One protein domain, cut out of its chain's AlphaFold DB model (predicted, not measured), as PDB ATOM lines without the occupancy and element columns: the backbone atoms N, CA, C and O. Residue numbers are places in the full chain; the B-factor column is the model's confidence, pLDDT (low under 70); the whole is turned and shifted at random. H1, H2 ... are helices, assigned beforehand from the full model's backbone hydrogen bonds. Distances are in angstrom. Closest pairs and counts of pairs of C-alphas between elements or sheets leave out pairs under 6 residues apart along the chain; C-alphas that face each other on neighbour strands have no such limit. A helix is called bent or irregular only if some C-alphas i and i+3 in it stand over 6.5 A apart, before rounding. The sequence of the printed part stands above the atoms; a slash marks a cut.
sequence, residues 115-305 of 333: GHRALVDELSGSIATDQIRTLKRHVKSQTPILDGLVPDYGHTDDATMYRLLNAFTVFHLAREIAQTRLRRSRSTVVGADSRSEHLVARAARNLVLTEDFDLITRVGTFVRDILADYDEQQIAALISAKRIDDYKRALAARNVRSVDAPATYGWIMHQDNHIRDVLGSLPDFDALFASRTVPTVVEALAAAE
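Overview. This is residues 115 to 305 of the 333 residues of the protein "Putative glutamate synthase" of Gordonia sputi NBRC 100414 (UniProt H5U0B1). H1 and H3 cross about perpendicular in a core of crossed helices, with H4, H5 and the arm H8a packing on one or both of them; towards one end of the long axis the helical hairpin of H6 and H7 is joined on, H6 packing on residues 116 to 123 of H1. Residues 183 to 195, of which 183 to 185 belong to H3 and 194 to 195 to H4, stick out at the other end, and residues 249 to 264, of which 249 to 252 belong to H6 and 262 to 264 to H7, stick out from the hairpin. The printed part has 191 residues with eight named helices, H1 to H8 in order, and no named strand: all helix. It is only just loose, close to compact, with a radius of gyration of the C-alphas of 19.7 A, and spans 65 by 39 by 39 A.

Arrangement. H1, residues 116 to 141, has a kink of 29 degrees near residue 135. With residues 131 to 135 alone it touches the hub H3, residues 159 to 185, about perpendicular at 88 degrees; the closest C-alphas, of Leu 135 and Ala 167, are 5.7 A apart. H2, residues 145 to 148, touches H3, closest at the C-alphas of Ile 145 and Leu 164, 7.0 A. H4, residues 194 to 209, touches H3 at a steep tilt of 65 degrees, opposite ways, closest at the C-alphas of Ala 174 and Ala 204, 4.8 A. H5, residues 213 to 227, touches residues 120 to 132 of H1 alone at a steep tilt of 56 degrees, closest at the C-alphas of Ala 128 and Gly 220, 5.0 A. H6, residues 232 to 252, and H7, residues 262 to 279, form a helical hairpin at a shallow tilt of 31 degrees, closest at the C-alphas of Ala 237 and Ile 275, 5.3 A; H7 and H1 are apart. H8, residues 285 to 304, was assigned as one helix by its hydrogen bonds but is bent: C-alphas 292 and 295 are 6.9 A apart, and its arms H8a, residues 285 to 292, and H8b, residues 295 to 304, stand at 50 degrees. H8a touches H3, closest at the C-alphas of Tyr 162 and Ala 287, 5.5 A. Every O i to N i+4 pair is within hydrogen-bond range in H3, H4, H6, H7, H8a and H8b, against 21 of 22 in H1 and 10 of 11 in H5; H2 is too short for one.

Along the chain. H1 begins at C-alpha 116 (16.845, -31.345, -27.887) and is 37.4 A long. H3 is 38.9 A, H6 30.2 A and H7 25.5 A long. H8b ends at C-alpha 304 (55.397, -29.004, -28.871).

Size, cuts and confidence. The C-alphas farthest apart, of Val 190 and Asp 260, are 66.6 A apart. The printed part has no cut and no long link. Mean pLDDT of the printed part is 89.7; residues 186 to 195, 258 and 305 are under 70.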
ATOM      1  N   GLY A 115      13.677 -34.623 -26.056       93.81
ATOM      2  CA  GLY A 115      14.095 -33.225 -25.983       93.81
ATOM      3  C   GLY A 115      15.478 -32.960 -26.589       93.81
ATOM      4  O   GLY A 115      16.378 -33.800 -26.560       93.81
ATOM      5  N   HIS A 116      15.668 -31.743 -27.108       95.62
ATOM      6  CA  HIS A 116      16.845 -31.345 -27.887       95.62
ATOM      7  C   HIS A 116      18.187 -31.650 -27.200       95.62
ATOM      8  O   HIS A 116      19.064 -32.260 -27.812       95.62
ATOM      9  N   ARG A 117      18.377 -31.238 -25.939       96.12
ATOM     10  CA  ARG A 117      19.672 -31.394 -25.250       96.12
ATOM     11  C   ARG A 117      20.106 -32.858 -25.168       96.12
ATOM     12  O   ARG A 117      21.253 -33.176 -25.458       96.12
ATOM     13  N   ALA A 118      19.182 -33.742 -24.798       96.94
ATOM     14  CA  ALA A 118      19.470 -35.166 -24.690       96.94
ATOM     15  C   ALA A 118      19.742 -35.800 -26.066       96.94
ATOM     16  O   ALA A 118      20.604 -36.670 -26.164       96.94
ATOM     17  N   LEU A 119      19.083 -35.321 -27.131       96.88
ATOM     18  CA  LEU A 119      19.387 -35.738 -28.504       96.88
ATOM     19  C   LEU A 119      20.799 -35.322 -28.939       96.88
ATOM     20  O   LEU A 119      21.502 -36.129 -29.540       96.88
ATOM     21  N   VAL A 120      21.251 -34.107 -28.604       97.56
ATOM     22  CA  VAL A 120      22.632 -33.664 -28.890       97.56
ATOM     23  C   VAL A 120      23.650 -34.513 -28.140       97.56
ATOM     24  O   VAL A 120      24.647 -34.927 -28.730       97.56
ATOM     25  N   ASP A 121      23.405 -34.797 -26.860       97.00
ATOM     26  CA  ASP A 121      24.301 -35.628 -26.052       97.00
ATOM     27  C   ASP A 121      24.386 -37.066 -26.606       97.00
ATOM     28  O   ASP A 121      25.488 -37.608 -26.747       97.00
ATOM     29  N   GLU A 122      23.251 -37.667 -26.991       96.19
ATOM     30  CA  GLU A 122      23.205 -38.985 -27.646       96.19
ATOM     31  C   GLU A 122      23.953 -38.972 -28.988       96.19
ATOM     32  O   GLU A 122      24.795 -39.843 -29.237       96.19
ATOM     33  N   LEU A 123      23.675 -37.983 -29.845       96.81
ATOM     34  CA  LEU A 123      24.258 -37.886 -31.183       96.81
ATOM     35  C   LEU A 123      25.769 -37.677 -31.104       96.81
ATOM     36  O   LEU A 123      26.526 -38.390 -31.764       96.81
ATOM     37  N   SER A 124      26.210 -36.752 -30.249       97.25
ATOM     38  CA  SER A 124      27.624 -36.472 -30.006       97.25
ATOM     39  C   SER A 124      28.370 -37.718 -29.539       97.25
ATOM     40  O   SER A 124      29.388 -38.086 -30.132       97.25
ATOM     41  N   GLY A 125      27.838 -38.415 -28.528       96.75
ATOM     42  CA  GLY A 125      28.433 -39.651 -28.029       96.75
ATOM     43  C   GLY A 125      28.503 -40.737 -29.104       96.75
ATOM     44  O   GLY A 125      29.524 -41.415 -29.232       96.75
ATOM     45  N   SER A 126      27.451 -40.874 -29.917       95.94
ATOM     46  CA  SER A 126      27.402 -41.852 -31.005       95.94
ATOM     47  C   SER A 126      28.430 -41.562 -32.099       95.94
ATOM     48  O   SER A 126      29.183 -42.462 -32.467       95.94
ATOM     49  N   ILE A 127      28.486 -40.328 -32.607       95.94
ATOM     50  CA  ILE A 127      29.426 -39.928 -33.667       95.94
ATOM     51  C   ILE A 127      30.866 -40.031 -33.161       95.94
ATOM     52  O   ILE A 127      31.718 -40.603 -33.837       95.94
ATOM     53  N   ALA A 128      31.143 -39.557 -31.942       96.88
ATOM     54  CA  ALA A 128      32.471 -39.664 -31.341       96.88
ATOM     55  C   ALA A 128      32.925 -41.124 -31.205       96.88
ATOM     56  O   ALA A 128      34.067 -41.469 -31.520       96.88
ATOM     57  N   THR A 129      32.015 -41.997 -30.771       96.69
ATOM     58  CA  THR A 129      32.278 -43.434 -30.677       96.69
ATOM     59  C   THR A 129      32.548 -44.040 -32.053       96.69
ATOM     60  O   THR A 129      33.447 -44.871 -32.177       96.69
ATOM     61  N   ASP A 130      31.816 -43.635 -33.093       94.19
ATOM     62  CA  ASP A 130      32.018 -44.141 -34.453       94.19
ATOM     63  C   ASP A 130      33.380 -43.732 -35.043       94.19
ATOM     64  O   ASP A 130      34.113 -44.585 -35.556       94.19
ATOM     65  N   GLN A 131      33.796 -42.476 -34.841       94.19
ATOM     66  CA  GLN A 131      35.133 -41.989 -35.215       94.19
ATOM     67  C   GLN A 131      36.247 -42.828 -34.561       94.19
ATOM     68  O   GLN A 131      37.177 -43.301 -35.224       94.19
ATOM     69  N   ILE A 132      36.118 -43.119 -33.262       96.62
ATOM     70  CA  ILE A 132      37.068 -43.978 -32.536       96.62
ATOM     71  C   ILE A 132      37.003 -45.426 -33.038       96.62
ATOM     72  O   ILE A 132      38.042 -46.074 -33.195       96.62
ATOM     73  N   ARG A 133      35.806 -45.956 -33.320       95.06
ATOM     74  CA  ARG A 133      35.618 -47.326 -33.826       95.06
ATOM     75  C   ARG A 133      36.234 -47.531 -35.199       95.06
ATOM     76  O   ARG A 133      36.762 -48.615 -35.464       95.06
ATOM     77  N   THR A 134      36.211 -46.516 -36.053       91.94
ATOM     78  CA  THR A 134      36.887 -46.554 -37.350       91.94
ATOM     79  C   THR A 134      38.388 -46.765 -37.172       91.94
ATOM     80  O   THR A 134      38.919 -47.741 -37.704       91.94
ATOM     81  N   LEU A 135      39.053 -45.994 -36.305       94.44
ATOM     82  CA  LEU A 135      40.463 -46.228 -35.974       94.44
ATOM     83  C   LEU A 135      40.689 -47.586 -35.276       94.44
ATOM     84  O   LEU A 135      41.616 -48.326 -35.614       94.44
ATOM     85  N   LYS A 136      39.827 -47.958 -34.323       96.06
ATOM     86  CA  LYS A 136      39.912 -49.223 -33.573       96.06
ATOM     87  C   LYS A 136      39.940 -50.447 -34.485       96.06
ATOM     88  O   LYS A 136      40.673 -51.390 -34.186       96.06
ATOM     89  N   ARG A 137      39.169 -50.461 -35.581       94.31
ATOM     90  CA  ARG A 137      39.162 -51.573 -36.552       94.31
ATOM     91  C   ARG A 137      40.551 -51.811 -37.151       94.31
ATOM     92  O   ARG A 137      41.013 -52.956 -37.155       94.31
ATOM     93  N   HIS A 138      41.241 -50.750 -37.560       92.94
ATOM     94  CA  HIS A 138      42.606 -50.820 -38.096       92.94
ATOM     95  C   HIS A 138      43.618 -51.226 -37.020       92.94
ATOM     96  O   HIS A 138      44.384 -52.173 -37.190       92.94
ATOM     97  N   VAL A 139      43.535 -50.615 -35.835       91.81
ATOM     98  CA  VAL A 139      44.414 -50.938 -34.698       91.81
ATOM     99  C   VAL A 139      44.273 -52.398 -34.239       91.81
ATOM    100  O   VAL A 139      45.263 -53.023 -33.848       91.81
ATOM    101  N   LYS A 140      43.052 -52.947 -34.256       93.81
ATOM    102  CA  LYS A 140      42.769 -54.337 -33.871       93.81
ATOM    103  C   LYS A 140      43.267 -55.329 -34.920       93.81
ATOM    104  O   LYS A 140      43.814 -56.360 -34.545       93.81
ATOM    105  N   SER A 141      43.062 -55.027 -36.200       93.06
ATOM    106  CA  SER A 141      43.500 -55.875 -37.318       93.06
ATOM    107  C   SER A 141      44.981 -55.711 -37.670       93.06
ATOM    108  O   SER A 141      45.490 -56.481 -38.473       93.06
ATOM    109  N   GLN A 142      45.672 -54.741 -37.059       89.94
ATOM    110  CA  GLN A 142      47.055 -54.367 -37.380       89.94
ATOM    111  C   GLN A 142      47.242 -53.999 -38.860       89.94
ATOM    112  O   GLN A 142      48.320 -54.186 -39.420       89.94
ATOM    113  N   THR A 143      46.191 -53.464 -39.478       92.06
ATOM    114  CA  THR A 143      46.228 -52.957 -40.850       92.06
ATOM    115  C   THR A 143      46.506 -51.455 -40.838       92.06
ATOM    116  O   THR A 143      46.057 -50.757 -39.919       92.06
ATOM    117  N   PRO A 144      47.244 -50.929 -41.829       88.25
ATOM    118  CA  PRO A 144      47.313 -49.493 -42.048       88.25
ATOM    119  C   PRO A 144      45.916 -48.899 -42.278       88.25
ATOM    120  O   PRO A 144      45.010 -49.564 -42.784       88.25
ATOM    121  N   ILE A 145      45.740 -47.632 -41.905       88.31
ATOM    122  CA  ILE A 145      44.523 -46.879 -42.230       88.31
ATOM    123  C   ILE A 145      44.470 -46.706 -43.755       88.31
ATOM    124  O   ILE A 145      45.498 -46.418 -44.364       88.31
ATOM    125  N   LEU A 146      43.294 -46.917 -44.358       84.38
ATOM    126  CA  LEU A 146      43.089 -46.889 -45.819       84.38
ATOM    127  C   LEU A 146      44.093 -47.758 -46.599       84.38
ATOM    128  O   LEU A 146      44.574 -47.354 -47.651       84.38
ATOM    129  N   ASP A 147      44.472 -48.916 -46.049       82.88
ATOM    130  CA  ASP A 147      45.451 -49.840 -46.647       82.88
ATOM    131  C   ASP A 147      46.821 -49.199 -46.955       82.88
ATOM    132  O   ASP A 147      47.622 -49.737 -47.718       82.88
ATOM    133  N   GLY A 148      47.124 -48.068 -46.310       83.00
ATOM    134  CA  GLY A 148      48.378 -47.339 -46.476       83.00
ATOM    135  C   GLY A 148      48.376 -46.377 -47.659       83.00
ATOM    136  O   GLY A 148      49.441 -45.882 -48.025       83.00
ATOM    137  N   LEU A 149      47.207 -46.103 -48.247       81.56
ATOM    138  CA  LEU A 149      47.055 -45.060 -49.252       81.56
ATOM    139  C   LEU A 149      47.453 -43.705 -48.662       81.56
ATOM    140  O   LEU A 149      46.999 -43.311 -47.585       81.56
ATOM    141  N   VAL A 150      48.302 -42.997 -49.397       79.31
ATOM    142  CA  VAL A 150      48.676 -41.613 -49.118       79.31
ATOM    143  C   VAL A 150      47.996 -40.757 -50.185       79.31
ATOM    144  O   VAL A 150      48.077 -41.129 -51.356       79.31
ATOM    145  N   PRO A 151      47.311 -39.660 -49.823       78.62
ATOM    146  CA  PRO A 151      46.655 -38.801 -50.798       78.62
ATOM    147  C   PRO A 151      47.654 -38.254 -51.819       78.62
ATOM    148  O   PRO A 151      48.761 -37.840 -51.456       78.62
ATOM    149  N   ASP A 152      47.252 -38.250 -53.088       79.38
ATOM    150  CA  ASP A 152      48.056 -37.691 -54.170       79.38
ATOM    151  C   ASP A 152      48.247 -36.178 -53.981       79.38
ATOM    152  O   ASP A 152      47.410 -35.472 -53.408       79.38
ATOM    153  N   TYR A 153      49.366 -35.650 -54.481       73.56
ATOM    154  CA  TYR A 153      49.663 -34.223 -54.380       73.56
ATOM    155  C   TYR A 153      48.555 -33.387 -55.044       73.56
ATOM    156  O   TYR A 153      48.282 -33.544 -56.231       73.56
ATOM    157  N   GLY A 154      47.933 -32.488 -54.273       73.81
ATOM    158  CA  GLY A 154      46.809 -31.652 -54.717       73.81
ATOM    159  C   GLY A 154      45.417 -32.172 -54.334       73.81
ATOM    160  O   GLY A 154      44.450 -31.433 -54.486       73.81
ATOM    161  N   HIS A 155      45.302 -33.384 -53.781       74.62
ATOM    162  CA  HIS A 155      44.047 -33.936 -53.259       74.62
ATOM    163  C   HIS A 155      43.913 -33.667 -51.751       74.62
ATOM    164  O   HIS A 155      44.143 -34.542 -50.921       74.62
ATOM    165  N   THR A 156      43.605 -32.418 -51.386       72.75
ATOM    166  CA  THR A 156      43.560 -31.965 -49.979       72.75
ATOM    167  C   THR A 156      42.170 -31.976 -49.347       72.75
ATOM    168  O   THR A 156      42.075 -32.035 -48.126       72.75
ATOM    169  N   ASP A 157      41.109 -31.959 -50.153       81.56
ATOM    170  CA  ASP A 157      39.717 -31.842 -49.697       81.56
ATOM    171  C   ASP A 157      38.861 -33.003 -50.213       81.56
ATOM    172  O   ASP A 157      37.806 -32.819 -50.823       81.56
ATOM    173  N   ASP A 158      39.354 -34.227 -50.022       87.94
ATOM    174  CA  ASP A 158      38.635 -35.444 -50.379       87.94
ATOM    175  C   ASP A 158      38.353 -36.344 -49.165       87.94
ATOM    176  O   ASP A 158      38.915 -36.200 -48.075       87.94
ATOM    177  N   ALA A 159      37.457 -37.313 -49.361       87.25
ATOM    178  CA  ALA A 159      37.048 -38.240 -48.309       87.25
ATOM    179  C   ALA A 159      38.214 -39.094 -47.769       87.25
ATOM    180  O   ALA A 159      38.187 -39.520 -46.612       87.25
ATOM    181  N   THR A 160      39.233 -39.360 -48.590       87.81
ATOM    182  CA  THR A 160      40.432 -40.120 -48.204       87.81
ATOM    183  C   THR A 160      41.256 -39.311 -47.205       87.81
ATOM    184  O   THR A 160      41.611 -39.813 -46.135       87.81
ATOM    185  N   MET A 161      41.498 -38.038 -47.518       89.50
ATOM    186  CA  MET A 161      42.213 -37.096 -46.673       89.50
ATOM    187  C   MET A 161      41.486 -36.899 -45.344       89.50
ATOM    188  O   MET A 161      42.103 -37.063 -44.292       89.50
ATOM    189  N   TYR A 162      40.172 -36.642 -45.360       91.88
ATOM    190  CA  TYR A 162      39.403 -36.465 -44.123       91.88
ATOM    191  C   TYR A 162      39.479 -37.693 -43.212       91.88
ATOM    192  O   TYR A 162      39.731 -37.557 -42.017       91.88
ATOM    193  N   ARG A 163      39.382 -38.911 -43.760       90.50
ATOM    194  CA  ARG A 163      39.525 -40.147 -42.969       90.50
ATOM    195  C   ARG A 163      40.908 -40.290 -42.332       90.50
ATOM    196  O   ARG A 163      40.998 -40.712 -41.177       90.50
ATOM    197  N   LEU A 164      41.976 -39.952 -43.056       91.19
ATOM    198  CA  LEU A 164      43.343 -39.992 -42.524       91.19
ATOM    199  C   LEU A 164      43.553 -38.945 -41.433       91.19
ATOM    200  O   LEU A 164      44.066 -39.282 -40.363       91.19
ATOM    201  N   LEU A 165      43.119 -37.708 -41.680       92.50
ATOM    202  CA  LEU A 165      43.192 -36.614 -40.716       92.50
ATOM    203  C   LEU A 165      42.417 -36.962 -39.447       92.50
ATOM    204  O   LEU A 165      42.963 -36.857 -38.355       92.50
ATOM    205  N   ASN A 166      41.197 -37.477 -39.571       94.31
ATOM    206  CA  ASN A 166      40.378 -37.862 -38.425       94.31
ATOM    207  C   ASN A 166      41.029 -38.980 -37.612       94.31
ATOM    208  O   ASN A 166      41.120 -38.891 -36.385       94.31
ATOM    209  N   ALA A 167      41.540 -40.017 -38.281       93.75
ATOM    210  CA  ALA A 167      42.233 -41.113 -37.619       93.75
ATOM    211  C   ALA A 167      43.504 -40.635 -36.892       93.75
ATOM    212  O   ALA A 167      43.761 -41.052 -35.757       93.75
ATOM    213  N   PHE A 168      44.266 -39.727 -37.510       93.56
ATOM    214  CA  PHE A 168      45.415 -39.078 -36.886       93.56
ATOM    215  C   PHE A 168      45.002 -38.245 -35.669       93.56
ATOM    216  O   PHE A 168      45.551 -38.449 -34.586       93.56
ATOM    217  N   THR A 169      44.003 -37.371 -35.807       94.88
ATOM    218  CA  THR A 169      43.485 -36.510 -34.736       94.88
ATOM    219  C   THR A 169      43.020 -37.341 -33.544       94.88
ATOM    220  O   THR A 169      43.446 -37.092 -32.417       94.88
ATOM    221  N   VAL A 170      42.205 -38.377 -33.761       96.25
ATOM    222  CA  VAL A 170      41.741 -39.260 -32.679       96.25
ATOM    223  C   VAL A 170      42.924 -39.920 -31.967       96.25
ATOM    224  O   VAL A 170      42.954 -39.977 -30.734       96.25
ATOM    225  N   PHE A 171      43.926 -40.394 -32.712       95.31
ATOM    226  CA  PHE A 171      45.115 -40.990 -32.109       95.31
ATOM    227  C   PHE A 171      45.972 -39.961 -31.356       95.31
ATOM    228  O   PHE A 171      46.491 -40.272 -30.282       95.31
ATOM    229  N   HIS A 172      46.089 -38.735 -31.868       95.19
ATOM    230  CA  HIS A 172      46.782 -37.632 -31.208       95.19
ATOM    231  C   HIS A 172      46.125 -37.289 -29.865       95.19
ATOM    232  O   HIS A 172      46.796 -37.301 -28.833       95.19
ATOM    233  N   LEU A 173      44.801 -37.113 -29.843       95.50
ATOM    234  CA  LEU A 173      44.037 -36.883 -28.612       95.50
ATOM    235  C   LEU A 173      44.226 -38.031 -27.606       95.50
ATOM    236  O   LEU A 173      44.414 -37.802 -26.410       95.50
ATOM    237  N   ALA A 174      44.249 -39.283 -28.077       96.50
ATOM    238  CA  ALA A 174      44.541 -40.432 -27.221       96.50
ATOM    239  C   ALA A 174      45.966 -40.378 -26.634       96.50
ATOM    240  O   ALA A 174      46.168 -40.736 -25.469       96.50
ATOM    241  N   ARG A 175      46.961 -39.911 -27.400       94.81
ATOM    242  CA  ARG A 175      48.336 -39.711 -26.911       94.81
ATOM    243  C   ARG A 175      48.407 -38.630 -25.838       94.81
ATOM    244  O   ARG A 175      49.046 -38.874 -24.818       94.81
ATOM    245  N   GLU A 176      47.729 -37.500 -26.006       93.44
ATOM    246  CA  GLU A 176      47.694 -36.427 -24.997       93.44
ATOM    247  C   GLU A 176      47.104 -36.907 -23.662       93.44
ATOM    248  O   GLU A 176      47.672 -36.676 -22.586       93.44
ATOM    249  N   ILE A 177      45.991 -37.647 -23.721       94.81
ATOM    250  CA  ILE A 177      45.360 -38.244 -22.536       94.81
ATOM    251  C   ILE A 177      46.317 -39.248 -21.882       94.81
ATOM    252  O   ILE A 177      46.535 -39.206 -20.666       94.81
ATOM    253  N   ALA A 178      46.936 -40.125 -22.676       94.38
ATOM    254  CA  ALA A 178      47.903 -41.102 -22.189       94.38
ATOM    255  C   ALA A 178      49.115 -40.439 -21.512       94.38
ATOM    256  O   ALA A 178      49.501 -40.852 -20.416       94.38
ATOM    257  N   GLN A 179      49.684 -39.392 -22.113       91.75
ATOM    258  CA  GLN A 179      50.787 -38.619 -21.535       91.75
ATOM    259  C   GLN A 179      50.384 -37.989 -20.203       91.75
ATOM    260  O   GLN A 179      51.114 -38.105 -19.219       91.75
ATOM    261  N   THR A 180      49.204 -37.372 -20.142       90.88
ATOM    262  CA  THR A 180      48.694 -36.731 -18.924       90.88
ATOM    263  C   THR A 180      48.497 -37.749 -17.797       90.88
ATOM    264  O   THR A 180      48.925 -37.512 -16.663       90.88
ATOM    265  N   ARG A 181      47.910 -38.918 -18.095       91.19
ATOM    266  CA  ARG A 181      47.735 -40.012 -17.122       91.19
ATOM    267  C   ARG A 181      49.082 -40.569 -16.642       91.19
ATOM    268  O   ARG A 181      49.268 -40.770 -15.442       91.19
ATOM    269  N   LEU A 182      50.042 -40.766 -17.547       88.50
ATOM    270  CA  LEU A 182      51.379 -41.264 -17.205       88.50
ATOM    271  C   LEU A 182      52.185 -40.263 -16.363       88.50
ATOM    272  O   LEU A 182      52.827 -40.682 -15.401       88.50
ATOM    273  N   ARG A 183      52.104 -38.957 -16.660       85.25
ATOM    274  CA  ARG A 183      52.719 -37.886 -15.850       85.25
ATOM    275  C   ARG A 183      52.144 -37.834 -14.434       85.25
ATOM    276  O   ARG A 183      52.891 -37.671 -13.480       85.25
ATOM    277  N   ARG A 184      50.829 -38.023 -14.277       83.69
ATOM    278  CA  ARG A 184      50.176 -38.082 -12.954       83.69
ATOM    279  C   ARG A 184      50.567 -39.323 -12.154       83.69
ATOM    280  O   ARG A 184      50.721 -39.242 -10.943       83.69
ATOM    281  N   SER A 185      50.734 -40.462 -12.826       79.62
ATOM    282  CA  SER A 185      51.099 -41.726 -12.177       79.62
ATOM    283  C   SER A 185      52.584 -41.823 -11.808       79.62
ATOM    284  O   SER A 185      52.936 -42.641 -10.959       79.62
ATOM    285  N   ARG A 186      53.462 -41.043 -12.449       66.44
ATOM    286  CA  ARG A 186      54.905 -41.018 -12.181       66.44
ATOM    287  C   ARG A 186      55.316 -39.623 -11.729       66.44
ATOM    288  O   ARG A 186      55.602 -38.775 -12.564       66.44
ATOM    289  N   SER A 187      55.420 -39.395 -10.418       49.81
ATOM    290  CA  SER A 187      55.946 -38.117  -9.912       49.81
ATOM    291  C   SER A 187      57.456 -37.933 -10.146       49.81
ATOM    292  O   SER A 187      57.996 -36.896  -9.781       49.81
ATOM    293  N   THR A 188      58.161 -38.900 -10.735       46.88
ATOM    294  CA  THR A 188      59.605 -38.831 -10.982       46.88
ATOM    295  C   THR A 188      59.969 -39.712 -12.178       46.88
ATOM    296  O   THR A 188      59.896 -40.928 -12.096       46.88
ATOM    297  N   VAL A 189      60.277 -39.102 -13.322       47.47
ATOM    298  CA  VAL A 189      61.404 -39.405 -14.233       47.47
ATOM    299  C   VAL A 189      61.221 -38.465 -15.425       47.47
ATOM    300  O   VAL A 189      60.385 -38.674 -16.303       47.47
ATOM    301  N   VAL A 190      61.990 -37.382 -15.385       44.62
ATOM    302  CA  VAL A 190      62.222 -36.467 -16.499       44.62
ATOM    303  C   VAL A 190      63.266 -37.125 -17.399       44.62
ATOM    304  O   VAL A 190      64.342 -37.479 -16.926       44.62
ATOM    305  N   GLY A 191      62.936 -37.303 -18.674       50.69
ATOM    306  CA  GLY A 191      63.858 -37.791 -19.695       50.69
ATOM    307  C   GLY A 191      63.106 -38.157 -20.969       50.69
ATOM    308  O   GLY A 191      62.223 -39.016 -20.942       50.69
ATOM    309  N   ALA A 192      63.432 -37.485 -22.072       52.34
ATOM    310  CA  ALA A 192      62.945 -37.787 -23.415       52.34
ATOM    311  C   ALA A 192      63.587 -39.086 -23.942       52.34
ATOM    312  O   ALA A 192      64.331 -39.080 -24.916       52.34
ATOM    313  N   ASP A 193      63.337 -40.206 -23.263       61.25
ATOM    314  CA  ASP A 193      63.803 -41.520 -23.694       61.25
ATOM    315  C   ASP A 193      62.794 -42.148 -24.662       61.25
ATOM    316  O   ASP A 193      61.582 -42.112 -24.434       61.25
ATOM    317  N   SER A 194      63.293 -42.842 -25.687       62.31
ATOM    318  CA  SER A 194      62.505 -43.680 -26.611       62.31
ATOM    319  C   SER A 194      61.559 -44.650 -25.883       62.31
ATOM    320  O   SER A 194      60.460 -44.958 -26.347       62.31
ATOM    321  N   ARG A 195      61.942 -45.087 -24.677       65.44
ATOM    322  CA  ARG A 195      61.117 -45.915 -23.791       65.44
ATOM    323  C   ARG A 195      59.848 -45.202 -23.312       65.44
ATOM    324  O   ARG A 195      58.823 -45.861 -23.153       65.44
ATOM    325  N   SER A 196      59.899 -43.891 -23.080       75.94
ATOM    326  CA  SER A 196      58.738 -43.077 -22.698       75.94
ATOM    327  C   SER A 196      57.731 -42.987 -23.849       75.94
ATOM    328  O   SER A 196      56.541 -43.241 -23.652       75.94
ATOM    329  N   GLU A 197      58.221 -42.772 -25.074       82.88
ATOM    330  CA  GLU A 197      57.401 -42.713 -26.291       82.88
ATOM    331  C   GLU A 197      56.669 -44.029 -26.582       82.88
ATOM    332  O   GLU A 197      55.458 -44.039 -26.823       82.88
ATOM    333  N   HIS A 198      57.356 -45.171 -26.467       87.06
ATOM    334  CA  HIS A 198      56.712 -46.478 -26.628       87.06
ATOM    335  C   HIS A 198      55.611 -46.733 -25.588       87.06
ATOM    336  O   HIS A 198      54.589 -47.349 -25.906       87.06
ATOM    337  N   LEU A 199      55.790 -46.266 -24.348       88.12
ATOM    338  CA  LEU A 199      54.774 -46.402 -23.302       88.12
ATOM    339  C   LEU A 199      53.549 -45.529 -23.581       88.12
ATOM    340  O   LEU A 199      52.426 -46.014 -23.432       88.12
ATOM    341  N   VAL A 200      53.753 -44.287 -24.027       91.12
ATOM    342  CA  VAL A 200      52.670 -43.384 -24.443       91.12
ATOM    343  C   VAL A 200      51.891 -43.987 -25.606       91.12
ATOM    344  O   VAL A 200      50.669 -44.094 -25.523       91.12
ATOM    345  N   ALA A 201      52.576 -44.450 -26.655       90.69
ATOM    346  CA  ALA A 201      51.932 -45.058 -27.817       90.69
ATOM    347  C   ALA A 201      51.126 -46.313 -27.439       90.69
ATOM    348  O   ALA A 201      49.995 -46.493 -27.892       90.69
ATOM    349  N   ARG A 202      51.670 -47.164 -26.556       93.19
ATOM    350  CA  ARG A 202      50.958 -48.343 -26.042       93.19
ATOM    351  C   ARG A 202      49.718 -47.956 -25.235       93.19
ATOM    352  O   ARG A 202      48.677 -48.587 -25.399       93.19
ATOM    353  N   ALA A 203      49.823 -46.951 -24.369       94.31
ATOM    354  CA  ALA A 203      48.698 -46.467 -23.578       94.31
ATOM    355  C   ALA A 203      47.613 -45.844 -24.471       94.31
ATOM    356  O   ALA A 203      46.457 -46.235 -24.353       94.31
ATOM    357  N   ALA A 204      47.977 -44.982 -25.425       95.81
ATOM    358  CA  ALA A 204      47.053 -44.392 -26.397       95.81
ATOM    359  C   ALA A 204      46.319 -45.464 -27.218       95.81
ATOM    360  O   ALA A 204      45.097 -45.431 -27.350       95.81
ATOM    361  N   ARG A 205      47.051 -46.482 -27.692       95.88
ATOM    362  CA  ARG A 205      46.469 -47.641 -28.379       95.88
ATOM    363  C   ARG A 205      45.434 -48.360 -27.515       95.88
ATOM    364  O   ARG A 205      44.385 -48.746 -28.024       95.88
ATOM    365  N   ASN A 206      45.717 -48.543 -26.226       96.50
ATOM    366  CA  ASN A 206      44.760 -49.156 -25.311       96.50
ATOM    367  C   ASN A 206      43.493 -48.302 -25.177       96.50
ATOM    368  O   ASN A 206      42.418 -48.876 -25.284       96.50
ATOM    369  N   LEU A 207      43.607 -46.973 -25.045       97.44
ATOM    370  CA  LEU A 207      42.444 -46.071 -24.967       97.44
ATOM    371  C   LEU A 207      41.521 -46.215 -26.185       97.44
ATOM    372  O   LEU A 207      40.304 -46.299 -26.035       97.44
ATOM    373  N   VAL A 208      42.100 -46.299 -27.386       97.19
ATOM    374  CA  VAL A 208      41.348 -46.521 -28.632       97.19
ATOM    375  C   VAL A 208      40.688 -47.903 -28.643       97.19
ATOM    376  O   VAL A 208      39.508 -48.030 -28.961       97.19
ATOM    377  N   LEU A 209      41.424 -48.960 -28.279       96.94
ATOM    378  CA  LEU A 209      40.897 -50.330 -28.269       96.94
ATOM    379  C   LEU A 209      39.743 -50.510 -27.275       96.94
ATOM    380  O   LEU A 209      38.795 -51.247 -27.567       96.94
ATOM    381  N   THR A 210      39.817 -49.842 -26.125       96.56
ATOM    382  CA  THR A 210      38.806 -49.918 -25.069       96.56
ATOM    383  C   THR A 210      37.666 -48.923 -25.235       96.56
ATOM    384  O   THR A 210      36.754 -48.981 -24.421       96.56
ATOM    385  N   GLU A 211      37.686 -48.053 -26.257       96.94
ATOM    386  CA  GLU A 211      36.707 -46.958 -26.395       96.94
ATOM    387  C   GLU A 211      36.636 -46.137 -25.085       96.94
ATOM    388  O   GLU A 211      35.579 -45.988 -24.480       96.94
ATOM    389  N   ASP A 212      37.799 -45.688 -24.586       97.88
ATOM    390  CA  ASP A 212      37.921 -45.031 -23.274       97.88
ATOM    391  C   ASP A 212      37.022 -43.789 -23.146       97.88
ATOM    392  O   ASP A 212      36.925 -42.967 -24.060       97.88
ATOM    393  N   PHE A 213      36.393 -43.642 -21.976       97.00
ATOM    394  CA  PHE A 213      35.421 -42.585 -21.699       97.00
ATOM    395  C   PHE A 213      35.990 -41.166 -21.861       97.00
ATOM    396  O   PHE A 213      35.309 -40.307 -22.423       97.00
ATOM    397  N   ASP A 214      37.227 -40.906 -21.421       97.19
ATOM    398  CA  ASP A 214      37.826 -39.569 -21.545       97.19
ATOM    399  C   ASP A 214      38.109 -39.241 -23.015       97.19
ATOM    400  O   ASP A 214      37.947 -38.097 -23.442       97.19
ATOM    401  N   LEU A 215      38.493 -40.252 -23.806       97.56
ATOM    402  CA  LEU A 215      38.712 -40.094 -25.241       97.56
ATOM    403  C   LEU A 215      37.395 -39.804 -25.969       97.56
ATOM    404  O   LEU A 215      37.333 -38.838 -26.729       97.56
ATOM    405  N   ILE A 216      36.335 -40.576 -25.696       97.75
ATOM    406  CA  ILE A 216      34.992 -40.321 -26.246       97.75
ATOM    407  C   ILE A 216      34.526 -38.916 -25.867       97.75
ATOM    408  O   ILE A 216      34.076 -38.167 -26.728       97.75
ATOM    409  N   THR A 217      34.677 -38.524 -24.601       97.44
ATOM    410  CA  THR A 217      34.262 -37.201 -24.110       97.44
ATOM    411  C   THR A 217      35.032 -36.074 -24.801       97.44
ATOM    412  O   THR A 217      34.454 -35.041 -25.160       97.44
ATOM    413  N   ARG A 218      36.340 -36.260 -25.027       96.25
ATOM    414  CA  ARG A 218      37.175 -35.269 -25.709       96.25
ATOM    415  C   ARG A 218      36.775 -35.115 -27.174       96.25
ATOM    416  O   ARG A 218      36.558 -33.989 -27.609       96.25
ATOM    417  N   VAL A 219      36.609 -36.224 -27.897       97.00
ATOM    418  CA  VAL A 219      36.134 -36.231 -29.292       97.00
ATOM    419  C   VAL A 219      34.723 -35.634 -29.388       97.00
ATOM    420  O   VAL A 219      34.478 -34.754 -30.210       97.00
ATOM    421  N   GLY A 220      33.816 -36.022 -28.490       96.94
ATOM    422  CA  GLY A 220      32.436 -35.533 -28.449       96.94
ATOM    423  C   GLY A 220      32.309 -34.034 -28.177       96.94
ATOM    424  O   GLY A 220      31.303 -33.428 -28.538       96.94
ATOM    425  N   THR A 221      33.325 -33.387 -27.600       96.44
ATOM    426  CA  THR A 221      33.334 -31.922 -27.451       96.44
ATOM    427  C   THR A 221      33.444 -31.218 -28.805       96.44
ATOM    428  O   THR A 221      32.683 -30.288 -29.043       96.44
ATOM    429  N   PHE A 222      34.287 -31.708 -29.717       96.19
ATOM    430  CA  PHE A 222      34.342 -31.186 -31.088       96.19
ATOM    431  C   PHE A 222      33.060 -31.493 -31.859       96.19
ATOM    432  O   PHE A 222      32.549 -30.644 -32.575       96.19
ATOM    433  N   VAL A 223      32.489 -32.685 -31.661       96.56
ATOM    434  CA  VAL A 223      31.206 -33.023 -32.286       96.56
ATOM    435  C   VAL A 223      30.088 -32.106 -31.788       96.56
ATOM    436  O   VAL A 223      29.278 -31.664 -32.588       96.56
ATOM    437  N   ARG A 224      30.041 -31.771 -30.493       97.00
ATOM    438  CA  ARG A 224      29.050 -30.816 -29.967       97.00
ATOM    439  C   ARG A 224      29.195 -29.428 -30.579       97.00
ATOM    440  O   ARG A 224      28.176 -28.801 -30.825       97.00
ATOM    441  N   ASP A 225      30.422 -28.983 -30.839       96.31
ATOM    442  CA  ASP A 225      30.676 -27.722 -31.543       96.31
ATOM    443  C   ASP A 225      30.131 -27.762 -32.981       96.31
ATOM    444  O   ASP A 225      29.439 -26.843 -33.393       96.31
ATOM    445  N   ILE A 226      30.331 -28.870 -33.707       96.12
ATOM    446  CA  ILE A 226      29.723 -29.082 -35.037       96.12
ATOM    447  C   ILE A 226      28.194 -29.063 -34.950       96.12
ATOM    448  O   ILE A 226      27.527 -28.433 -35.761       96.12
ATOM    449  N   LEU A 227      27.624 -29.775 -33.975       96.50
ATOM    450  CA  LEU A 227      26.175 -29.894 -33.814       96.50
ATOM    451  C   LEU A 227      25.512 -28.584 -33.365       96.50
ATOM    452  O   LEU A 227      24.304 -28.453 -33.523       96.50
ATOM    453  N   ALA A 228      26.271 -27.618 -32.841       96.19
ATOM    454  CA  ALA A 228      25.751 -26.297 -32.495       96.19
ATOM    455  C   ALA A 228      25.321 -25.482 -33.729       96.19
ATOM    456  O   ALA A 228      24.539 -24.545 -33.585       96.19
ATOM    457  N   ASP A 229      25.791 -25.857 -34.924       95.69
ATOM    458  CA  ASP A 229      25.410 -25.231 -36.195       95.69
ATOM    459  C   ASP A 229      24.048 -25.739 -36.734       95.69
ATOM    460  O   ASP A 229      23.598 -25.278 -37.783       95.69
ATOM    461  N   TYR A 230      23.389 -26.681 -36.043       96.62
ATOM    462  CA  TYR A 230      22.132 -27.314 -36.466       96.62
ATOM    463  C   TYR A 230      20.971 -26.959 -35.532       96.62
ATOM    464  O   TYR A 230      21.132 -26.900 -34.311       96.62
ATOM    465  N   ASP A 231      19.779 -26.780 -36.100       96.62
ATOM    466  CA  ASP A 231      18.559 -26.523 -35.329       96.62
ATOM    467  C   ASP A 231      17.936 -27.801 -34.724       96.62
ATOM    468  O   ASP A 231      18.367 -28.929 -34.977       96.62
ATOM    469  N   GLU A 232      16.889 -27.639 -33.906       97.06
ATOM    470  CA  GLU A 232      16.262 -28.760 -33.193       97.06
ATOM    471  C   GLU A 232      15.678 -29.828 -34.133       97.06
ATOM    472  O   GLU A 232      15.739 -31.024 -33.830       97.06
ATOM    473  N   GLN A 233      15.110 -29.407 -35.270       96.62
ATOM    474  CA  GLN A 233      14.507 -30.311 -36.249       96.62
ATOM    475  C   GLN A 233      15.593 -31.091 -36.983       96.62
ATOM    476  O   GLN A 233      15.480 -32.307 -37.148       96.62
ATOM    477  N   GLN A 234      16.679 -30.417 -37.355       97.25
ATOM    478  CA  GLN A 234      17.835 -31.033 -37.988       97.25
ATOM    479  C   GLN A 234      18.526 -32.029 -37.048       97.25
ATOM    480  O   GLN A 234      18.837 -33.145 -37.464       97.25
ATOM    481  N   ILE A 235      18.701 -31.698 -35.764       97.88
ATOM    482  CA  ILE A 235      19.248 -32.632 -34.765       97.88
ATOM    483  C   ILE A 235      18.360 -33.874 -34.617       97.88
ATOM    484  O   ILE A 235      18.864 -35.002 -34.581       97.88
ATOM    485  N   ALA A 236      17.037 -33.696 -34.563       97.44
ATOM    486  CA  ALA A 236      16.103 -34.813 -34.500       97.44
ATOM    487  C   ALA A 236      16.161 -35.687 -35.766       97.44
ATOM    488  O   ALA A 236      16.184 -36.917 -35.661       97.44
ATOM    489  N   ALA A 237      16.265 -35.071 -36.947       97.31
ATOM    490  CA  ALA A 237      16.440 -35.771 -38.217       97.31
ATOM    491  C   ALA A 237      17.770 -36.541 -38.281       97.31
ATOM    492  O   ALA A 237      17.797 -37.671 -38.761       97.31
ATOM    493  N   LEU A 238      18.863 -35.997 -37.736       97.56
ATOM    494  CA  LEU A 238      20.156 -36.686 -37.660       97.56
ATOM    495  C   LEU A 238      20.119 -37.908 -36.729       97.56
ATOM    496  O   LEU A 238      20.630 -38.973 -37.087       97.56
ATOM    497  N   ILE A 239      19.478 -37.799 -35.558       97.19
ATOM    498  CA  ILE A 239      19.253 -38.963 -34.683       97.19
ATOM    499  C   ILE A 239      18.361 -39.996 -35.379       97.19
ATOM    500  O   ILE A 239      18.672 -41.190 -35.340       97.19
ATOM    501  N   SER A 240      17.277 -39.560 -36.026       96.81
ATOM    502  CA  SER A 240      16.400 -40.438 -36.804       96.81
ATOM    503  C   SER A 240      17.192 -41.183 -37.882       96.81
ATOM    504  O   SER A 240      17.172 -42.413 -37.904       96.81
ATOM    505  N   ALA A 241      18.010 -40.480 -38.672       96.62
ATOM    506  CA  ALA A 241      18.873 -41.067 -39.696       96.62
ATOM    507  C   ALA A 241      19.808 -42.135 -39.126       96.62
ATOM    508  O   ALA A 241      19.882 -43.249 -39.649       96.62
ATOM    509  N   LYS A 242      20.465 -41.837 -38.002       95.19
ATOM    510  CA  LYS A 242      21.323 -42.793 -37.298       95.19
ATOM    511  C   LYS A 242      20.542 -44.037 -36.871       95.19
ATOM    512  O   LYS A 242      21.013 -45.158 -37.061       95.19
ATOM    513  N   ARG A 243      19.358 -43.869 -36.278       95.88
ATOM    514  CA  ARG A 243      18.540 -44.987 -35.778       95.88
ATOM    515  C   ARG A 243      17.925 -45.814 -36.909       95.88
ATOM    516  O   ARG A 243      17.808 -47.033 -36.772       95.88
ATOM    517  N   ILE A 244      17.585 -45.187 -38.033       95.75
ATOM    518  CA  ILE A 244      17.186 -45.872 -39.265       95.75
ATOM    519  C   ILE A 244      18.360 -46.664 -39.844       95.75
ATOM    520  O   ILE A 244      18.176 -47.815 -40.235       95.75
ATOM    521  N   ASP A 245      19.575 -46.114 -39.845       94.56
ATOM    522  CA  ASP A 245      20.769 -46.839 -40.286       94.56
ATOM    523  C   ASP A 245      21.111 -48.030 -39.371       94.56
ATOM    524  O   ASP A 245      21.366 -49.135 -39.853       94.56
ATOM    525  N   ASP A 246      21.016 -47.866 -38.048       93.75
ATOM    526  CA  ASP A 246      21.120 -48.985 -37.103       93.75
ATOM    527  C   ASP A 246      20.073 -50.066 -37.396       93.75
ATOM    528  O   ASP A 246      20.379 -51.262 -37.363       93.75
ATOM    529  N   TYR A 247      18.839 -49.660 -37.710       92.81
ATOM    530  CA  TYR A 247      17.772 -50.585 -38.066       92.81
ATOM    531  C   TYR A 247      18.084 -51.325 -39.374       92.81
ATOM    532  O   TYR A 247      18.005 -52.554 -39.404       92.81
ATOM    533  N   LYS A 248      18.544 -50.627 -40.421       93.00
ATOM    534  CA  LYS A 248      19.014 -51.225 -41.686       93.00
ATOM    535  C   LYS A 248      20.149 -52.226 -41.448       93.00
ATOM    536  O   LYS A 248      20.089 -53.350 -41.951       93.00
ATOM    537  N   ARG A 249      21.145 -51.871 -40.629       92.50
ATOM    538  CA  ARG A 249      22.245 -52.772 -40.241       92.50
ATOM    539  C   ARG A 249      21.733 -54.008 -39.504       92.50
ATOM    540  O   ARG A 249      22.145 -55.123 -39.826       92.50
ATOM    541  N   ALA A 250      20.799 -53.838 -38.567       90.12
ATOM    542  CA  ALA A 250      20.175 -54.949 -37.856       90.12
ATOM    543  C   ALA A 250      19.383 -55.875 -38.796       90.12
ATOM    544  O   ALA A 250      19.416 -57.091 -38.612       90.12
ATOM    545  N   LEU A 251      18.705 -55.334 -39.816       88.25
ATOM    546  CA  LEU A 251      18.033 -56.124 -40.853       88.25
ATOM    547  C   LEU A 251      19.038 -56.911 -41.711       88.25
ATOM    548  O   LEU A 251      18.835 -58.102 -41.946       88.25
ATOM    549  N   ALA A 252      20.140 -56.283 -42.134       89.31
ATOM    550  CA  ALA A 252      21.164 -56.909 -42.978       89.31
ATOM    551  C   ALA A 252      21.933 -58.047 -42.276       89.31
ATOM    552  O   ALA A 252      22.348 -59.020 -42.920       89.31
ATOM    553  N   ALA A 253      22.092 -57.938 -40.953       89.25
ATOM    554  CA  ALA A 253      22.765 -58.920 -40.104       89.25
ATOM    555  C   ALA A 253      21.923 -60.176 -39.807       89.25
ATOM    556  O   ALA A 253      22.394 -61.088 -39.127       89.25
ATOM    557  N   ARG A 254      20.677 -60.249 -40.287       84.88
ATOM    558  CA  ARG A 254      19.819 -61.414 -40.056       84.88
ATOM    559  C   ARG A 254      20.269 -62.620 -40.864       84.88
ATOM    560  O   ARG A 254      20.626 -62.509 -42.035       84.88
ATOM    561  N   ASN A 255      20.124 -63.787 -40.243       84.94
ATOM    562  CA  ASN A 255      20.332 -65.073 -40.905       84.94
ATOM    563  C   ASN A 255      19.237 -65.357 -41.945       84.94
ATOM    564  O   ASN A 255      19.526 -65.880 -43.015       84.94
ATOM    565  N   VAL A 256      17.987 -64.983 -41.646       80.56
ATOM    566  CA  VAL A 256      16.855 -65.117 -42.574       80.56
ATOM    567  C   VAL A 256      16.614 -63.773 -43.248       80.56
ATOM    568  O   VAL A 256      16.157 -62.824 -42.609       80.56
ATOM    569  N   ARG A 257      16.948 -63.701 -44.538       72.69
ATOM    570  CA  ARG A 257      16.760 -62.504 -45.376       72.69
ATOM    571  C   ARG A 257      15.494 -62.557 -46.231       72.69
ATOM    572  O   ARG A 257      15.030 -61.515 -46.671       72.69
ATOM    573  N   SER A 258      14.927 -63.745 -46.431       69.69
ATOM    574  CA  SER A 258      13.672 -63.974 -47.150       69.69
ATOM    575  C   SER A 258      12.474 -63.685 -46.242       69.69
ATOM    576  O   SER A 258      11.848 -64.602 -45.710       69.69
ATOM    577  N   VAL A 259      12.215 -62.407 -45.975       74.88
ATOM    578  CA  VAL A 259      11.008 -61.969 -45.267       74.88
ATOM    579  C   VAL A 259      10.305 -60.935 -46.130       74.88
ATOM    580  O   VAL A 259      10.799 -59.817 -46.275       74.88
ATOM    581  N   ASP A 260       9.132 -61.290 -46.646       80.31
ATOM    582  CA  ASP A 260       8.281 -60.381 -47.411       80.31
ATOM    583  C   ASP A 260       7.562 -59.419 -46.457       80.31
ATOM    584  O   ASP A 260       6.426 -59.623 -46.034       80.31
ATOM    585  N   ALA A 261       8.280 -58.365 -46.058       85.69
ATOM    586  CA  ALA A 261       7.781 -57.289 -45.203       85.69
ATOM    587  C   ALA A 261       7.831 -55.932 -45.934       85.69
ATOM    588  O   ALA A 261       8.560 -55.031 -45.506       85.69
ATOM    589  N   PRO A 262       7.059 -55.754 -47.027       89.88
ATOM    590  CA  PRO A 262       7.079 -54.536 -47.846       89.88
ATOM    591  C   PRO A 262       6.853 -53.258 -47.027       89.88
ATOM    592  O   PRO A 262       7.527 -52.257 -47.251       89.88
ATOM    593  N   ALA A 263       5.993 -53.296 -46.006       93.69
ATOM    594  CA  ALA A 263       5.754 -52.133 -45.153       93.69
ATOM    595  C   ALA A 263       6.922 -51.768 -44.230       93.69
ATOM    596  O   ALA A 263       7.073 -50.599 -43.894       93.69
ATOM    597  N   THR A 264       7.787 -52.715 -43.858       93.19
ATOM    598  CA  THR A 264       9.029 -52.386 -43.144       93.19
ATOM    599  C   THR A 264       9.955 -51.558 -44.019       93.19
ATOM    600  O   THR A 264      10.486 -50.550 -43.559       93.19
ATOM    601  N   TYR A 265      10.112 -51.941 -45.283       91.81
ATOM    602  CA  TYR A 265      10.905 -51.165 -46.231       91.81
ATOM    603  C   TYR A 265      10.239 -49.829 -46.558       91.81
ATOM    604  O   TYR A 265      10.919 -48.810 -46.570       91.81
ATOM    605  N   GLY A 266       8.915 -49.808 -46.727       94.44
ATOM    606  CA  GLY A 266       8.168 -48.570 -46.928       94.44
ATOM    607  C   GLY A 266       8.286 -47.598 -45.751       94.44
ATOM    608  O   GLY A 266       8.502 -46.415 -45.977       94.44
ATOM    609  N   TRP A 267       8.248 -48.080 -44.504       94.88
ATOM    610  CA  TRP A 267       8.505 -47.259 -43.313       94.88
ATOM    611  C   TRP A 267       9.914 -46.659 -43.319       94.88
ATOM    612  O   TRP A 267      10.079 -45.469 -43.069       94.88
ATOM    613  N   ILE A 268      10.927 -47.463 -43.655       95.19
ATOM    614  CA  ILE A 268      12.307 -46.979 -43.788       95.19
ATOM    615  C   ILE A 268      12.397 -45.893 -44.865       95.19
ATOM    616  O   ILE A 268      12.986 -44.848 -44.619       95.19
ATOM    617  N   MET A 269      11.791 -46.118 -46.034       95.62
ATOM    618  CA  MET A 269      11.774 -45.145 -47.131       95.62
ATOM    619  C   MET A 269      11.035 -43.861 -46.746       95.62
ATOM    620  O   MET A 269      11.491 -42.774 -47.085       95.62
ATOM    621  N   HIS A 270       9.917 -43.974 -46.027       95.31
ATOM    622  CA  HIS A 270       9.168 -42.829 -45.516       95.31
ATOM    623  C   HIS A 270      10.029 -41.978 -44.575       95.31
ATOM    624  O   HIS A 270      10.121 -40.767 -44.759       95.31
ATOM    625  N   GLN A 271      10.719 -42.617 -43.628       95.88
ATOM    626  CA  GLN A 271      11.622 -41.930 -42.705       95.88
ATOM    627  C   GLN A 271      12.825 -41.316 -43.440       95.88
ATOM    628  O   GLN A 271      13.126 -40.146 -43.234       95.88
ATOM    629  N   ASP A 272      13.463 -42.046 -44.362       95.56
ATOM    630  CA  ASP A 272      14.562 -41.522 -45.188       95.56
ATOM    631  C   ASP A 272      14.139 -40.296 -46.017       95.56
ATOM    632  O   ASP A 272      14.924 -39.364 -46.189       95.56
ATOM    633  N   ASN A 273      12.909 -40.289 -46.543       95.25
ATOM    634  CA  ASN A 273      12.375 -39.149 -47.282       95.25
ATOM    635  C   ASN A 273      12.150 -37.952 -46.361       95.25
ATOM    636  O   ASN A 273      12.636 -36.872 -46.675       95.25
ATOM    637  N   HIS A 274      11.526 -38.152 -45.198       94.56
ATOM    638  CA  HIS A 274      11.356 -37.083 -44.215       94.56
ATOM    639  C   HIS A 274      12.704 -36.486 -43.771       94.56
ATOM    640  O   HIS A 274      12.867 -35.270 -43.728       94.56
ATOM    641  N   ILE A 275      13.705 -37.333 -43.513       95.50
ATOM    642  CA  ILE A 275      15.071 -36.898 -43.192       95.50
ATOM    643  C   ILE A 275      15.654 -36.053 -44.331       95.50
ATOM    644  O   ILE A 275      16.276 -35.022 -44.076       95.50
ATOM    645  N   ARG A 276      15.463 -36.474 -45.587       95.50
ATOM    646  CA  ARG A 276      15.929 -35.725 -46.761       95.50
ATOM    647  C   ARG A 276      15.214 -34.386 -46.903       95.50
ATOM    648  O   ARG A 276      15.868 -33.412 -47.250       95.50
ATOM    649  N   ASP A 277      13.923 -34.319 -46.608       96.12
ATOM    650  CA  ASP A 277      13.158 -33.072 -46.672       96.12
ATOM    651  C   ASP A 277      13.655 -32.049 -45.636       96.12
ATOM    652  O   ASP A 277      13.698 -30.856 -45.922       96.12
ATOM    653  N   VAL A 278      14.085 -32.513 -44.455       96.06
ATOM    654  CA  VAL A 278      14.612 -31.651 -43.380       96.06
ATOM    655  C   VAL A 278      16.078 -31.261 -43.605       96.06
ATOM    656  O   VAL A 278      16.449 -30.107 -43.396       96.06
ATOM    657  N   LEU A 279      16.934 -32.207 -44.005       95.12
ATOM    658  CA  LEU A 279      18.387 -31.990 -44.098       95.12
ATOM    659  C   LEU A 279      18.874 -31.626 -45.510       95.12
ATOM    660  O   LEU A 279      19.999 -31.156 -45.668       95.12
ATOM    661  N   GLY A 280      18.081 -31.893 -46.549       93.62
ATOM    662  CA  GLY A 280      18.493 -31.866 -47.956       93.62
ATOM    663  C   GLY A 280      19.411 -33.039 -48.318       93.62
ATOM    664  O   GLY A 280      19.076 -33.887 -49.147       93.62
ATOM    665  N   SER A 281      20.562 -33.125 -47.657       90.56
ATOM    666  CA  SER A 281      21.513 -34.234 -47.751       90.56
ATOM    667  C   SER A 281      22.119 -34.533 -46.387       90.56
ATOM    668  O   SER A 281      22.285 -33.630 -45.570       90.56
ATOM    669  N   LEU A 282      22.498 -35.790 -46.148       88.81
ATOM    670  CA  LEU A 282      23.227 -36.128 -44.929       88.81
ATOM    671  C   LEU A 282      24.590 -35.418 -44.920       88.81
ATOM    672  O   LEU A 282      25.300 -35.484 -45.927       88.81
ATOM    673  N   PRO A 283      24.962 -34.759 -43.812       92.00
ATOM    674  CA  PRO A 283      26.242 -34.079 -43.716       92.00
ATOM    675  C   PRO A 283      27.399 -35.081 -43.699       92.00
ATOM    676  O   PRO A 283      27.316 -36.149 -43.085       92.00
ATOM    677  N   ASP A 284      28.505 -34.706 -44.338       92.50
ATOM    678  CA  ASP A 284      29.756 -35.449 -44.242       92.50
ATOM    679  C   ASP A 284      30.443 -35.129 -42.909       92.50
ATOM    680  O   ASP A 284      31.193 -34.160 -42.770       92.50
ATOM    681  N   PHE A 285      30.158 -35.948 -41.897       91.44
ATOM    682  CA  PHE A 285      30.771 -35.792 -40.582       91.44
ATOM    683  C   PHE A 285      32.279 -36.037 -40.585       91.44
ATOM    684  O   PHE A 285      32.942 -35.521 -39.686       91.44
ATOM    685  N   ASP A 286      32.838 -36.766 -41.558       91.88
ATOM    686  CA  ASP A 286      34.289 -36.910 -41.643       91.88
ATOM    687  C   ASP A 286      34.919 -35.564 -42.023       91.88
ATOM    688  O   ASP A 286      35.844 -35.108 -41.346       91.88
ATOM    689  N   ALA A 287      34.365 -34.885 -43.030       93.88
ATOM    690  CA  ALA A 287      34.804 -33.551 -43.437       93.88
ATOM    691  C   ALA A 287      34.599 -32.499 -42.330       93.88
ATOM    692  O   ALA A 287      35.503 -31.716 -42.025       93.88
ATOM    693  N   LEU A 288      33.427 -32.499 -41.684       94.19
ATOM    694  CA  LEU A 288      33.112 -31.560 -40.598       94.19
ATOM    695  C   LEU A 288      33.998 -31.776 -39.365       94.19
ATOM    696  O   LEU A 288      34.424 -30.816 -38.724       94.19
ATOM    697  N   PHE A 289      34.292 -33.031 -39.021       94.62
ATOM    698  CA  PHE A 289      35.179 -33.333 -37.903       94.62
ATOM    699  C   PHE A 289      36.621 -32.923 -38.203       94.62
ATOM    700  O   PHE A 289      37.265 -32.314 -37.344       94.62
ATOM    701  N   ALA A 290      37.114 -33.166 -39.420       93.19
ATOM    702  CA  ALA A 290      38.441 -32.725 -39.832       93.19
ATOM    703  C   ALA A 290      38.570 -31.195 -39.744       93.19
ATOM    704  O   ALA A 290      39.499 -30.691 -39.110       93.19
ATOM    705  N   SER A 291      37.609 -30.451 -40.299       92.19
ATOM    706  CA  SER A 291      37.663 -28.984 -40.339       92.19
ATOM    707  C   SER A 291      37.657 -28.337 -38.950       92.19
ATOM    708  O   SER A 291      38.371 -27.358 -38.731       92.19
ATOM    709  N   ARG A 292      36.919 -28.903 -37.983       93.38
ATOM    710  CA  ARG A 292      36.893 -28.401 -36.598       93.38
ATOM    711  C   ARG A 292      38.095 -28.830 -35.759       93.38
ATOM    712  O   ARG A 292      38.467 -28.111 -34.836       93.38
ATOM    713  N   THR A 293      38.695 -29.989 -36.030       92.00
ATOM    714  CA  THR A 293      39.732 -30.557 -35.146       92.00
ATOM    715  C   THR A 293      41.162 -30.287 -35.591       92.00
ATOM    716  O   THR A 293      42.037 -30.100 -34.741       92.00
ATOM    717  N   VAL A 294      41.418 -30.255 -36.902       90.19
ATOM    718  CA  VAL A 294      42.770 -30.103 -37.459       90.19
ATOM    719  C   VAL A 294      43.463 -28.826 -36.975       90.19
ATOM    720  O   VAL A 294      44.605 -28.949 -36.532       90.19
ATOM    721  N   PRO A 295      42.824 -27.635 -36.949       92.06
ATOM    722  CA  PRO A 295      43.477 -26.420 -36.453       92.06
ATOM    723  C   PRO A 295      44.011 -26.572 -35.023       92.06
ATOM    724  O   PRO A 295      45.173 -26.274 -34.759       92.06
ATOM    725  N   THR A 296      43.208 -27.140 -34.118       89.62
ATOM    726  CA  THR A 296      43.609 -27.369 -32.722       89.62
ATOM    727  C   THR A 296      44.783 -28.341 -32.608       89.62
ATOM    728  O   THR A 296      45.679 -28.134 -31.791       89.62
ATOM    729  N   VAL A 297      44.800 -29.408 -33.413       89.00
ATOM    730  CA  VAL A 297      45.911 -30.372 -33.408       89.00
ATOM    731  C   VAL A 297      47.184 -29.744 -33.975       89.00
ATOM    732  O   VAL A 297      48.256 -29.943 -33.411       89.00
ATOM    733  N   VAL A 298      47.083 -28.956 -35.048       90.44
ATOM    734  CA  VAL A 298      48.229 -28.247 -35.640       90.44
ATOM    735  C   VAL A 298      48.835 -27.259 -34.644       90.44
ATOM    736  O   VAL A 298      50.050 -27.253 -34.463       90.44
ATOM    737  N   GLU A 299      48.011 -26.477 -33.948       90.19
ATOM    738  CA  GLU A 299      48.470 -25.564 -32.893       90.19
ATOM    739  C   GLU A 299      49.172 -26.311 -31.750       90.19
ATOM    740  O   GLU A 299      50.241 -25.894 -31.295       90.19
ATOM    741  N   ALA A 300      48.614 -27.443 -31.309       86.44
ATOM    742  CA  ALA A 300      49.210 -28.271 -30.262       86.44
ATOM    743  C   ALA A 300      50.568 -28.862 -30.683       86.44
ATOM    744  O   ALA A 300      51.508 -28.878 -29.885       86.44
ATOM    745  N   LEU A 301      50.689 -29.313 -31.936       87.19
ATOM    746  CA  LEU A 301      51.944 -29.822 -32.496       87.19
ATOM    747  C   LEU A 301      52.993 -28.711 -32.626       87.19
ATOM    748  O   LEU A 301      54.129 -28.904 -32.199       87.19
ATOM    749  N   ALA A 302      52.607 -27.537 -33.134       87.75
ATOM    750  CA  ALA A 302      53.497 -26.384 -33.257       87.75
ATOM    751  C   ALA A 302      54.016 -25.902 -31.891       87.75
ATOM    752  O   ALA A 302      55.177 -25.518 -31.766       87.75
ATOM    753  N   ALA A 303      53.187 -25.967 -30.845       83.50
ATOM    754  CA  ALA A 303      53.593 -25.639 -29.478       83.50
ATOM    755  C   ALA A 303      54.534 -26.687 -28.844       83.50
ATOM    756  O   ALA A 303      55.234 -26.379 -27.877       83.50
ATOM    757  N   ALA A 304      54.541 -27.923 -29.353       72.38
ATOM    758  CA  ALA A 304      55.397 -29.004 -28.871       72.38
ATOM    759  C   ALA A 304      56.786 -29.021 -29.537       72.38
ATOM    760  O   ALA A 304      57.710 -29.628 -28.986       72.38
ATOM    761  N   GLU A 305      56.956 -28.362 -30.688       63.72
ATOM    762  CA  GLU A 305      58.266 -28.197 -31.314       63.72
ATOM    763  C   GLU A 305      59.113 -27.169 -30.538       63.72
ATOM    764  O   GLU A 305      58.691 -26.023 -30.345       63.72
TER     765      GLU A 305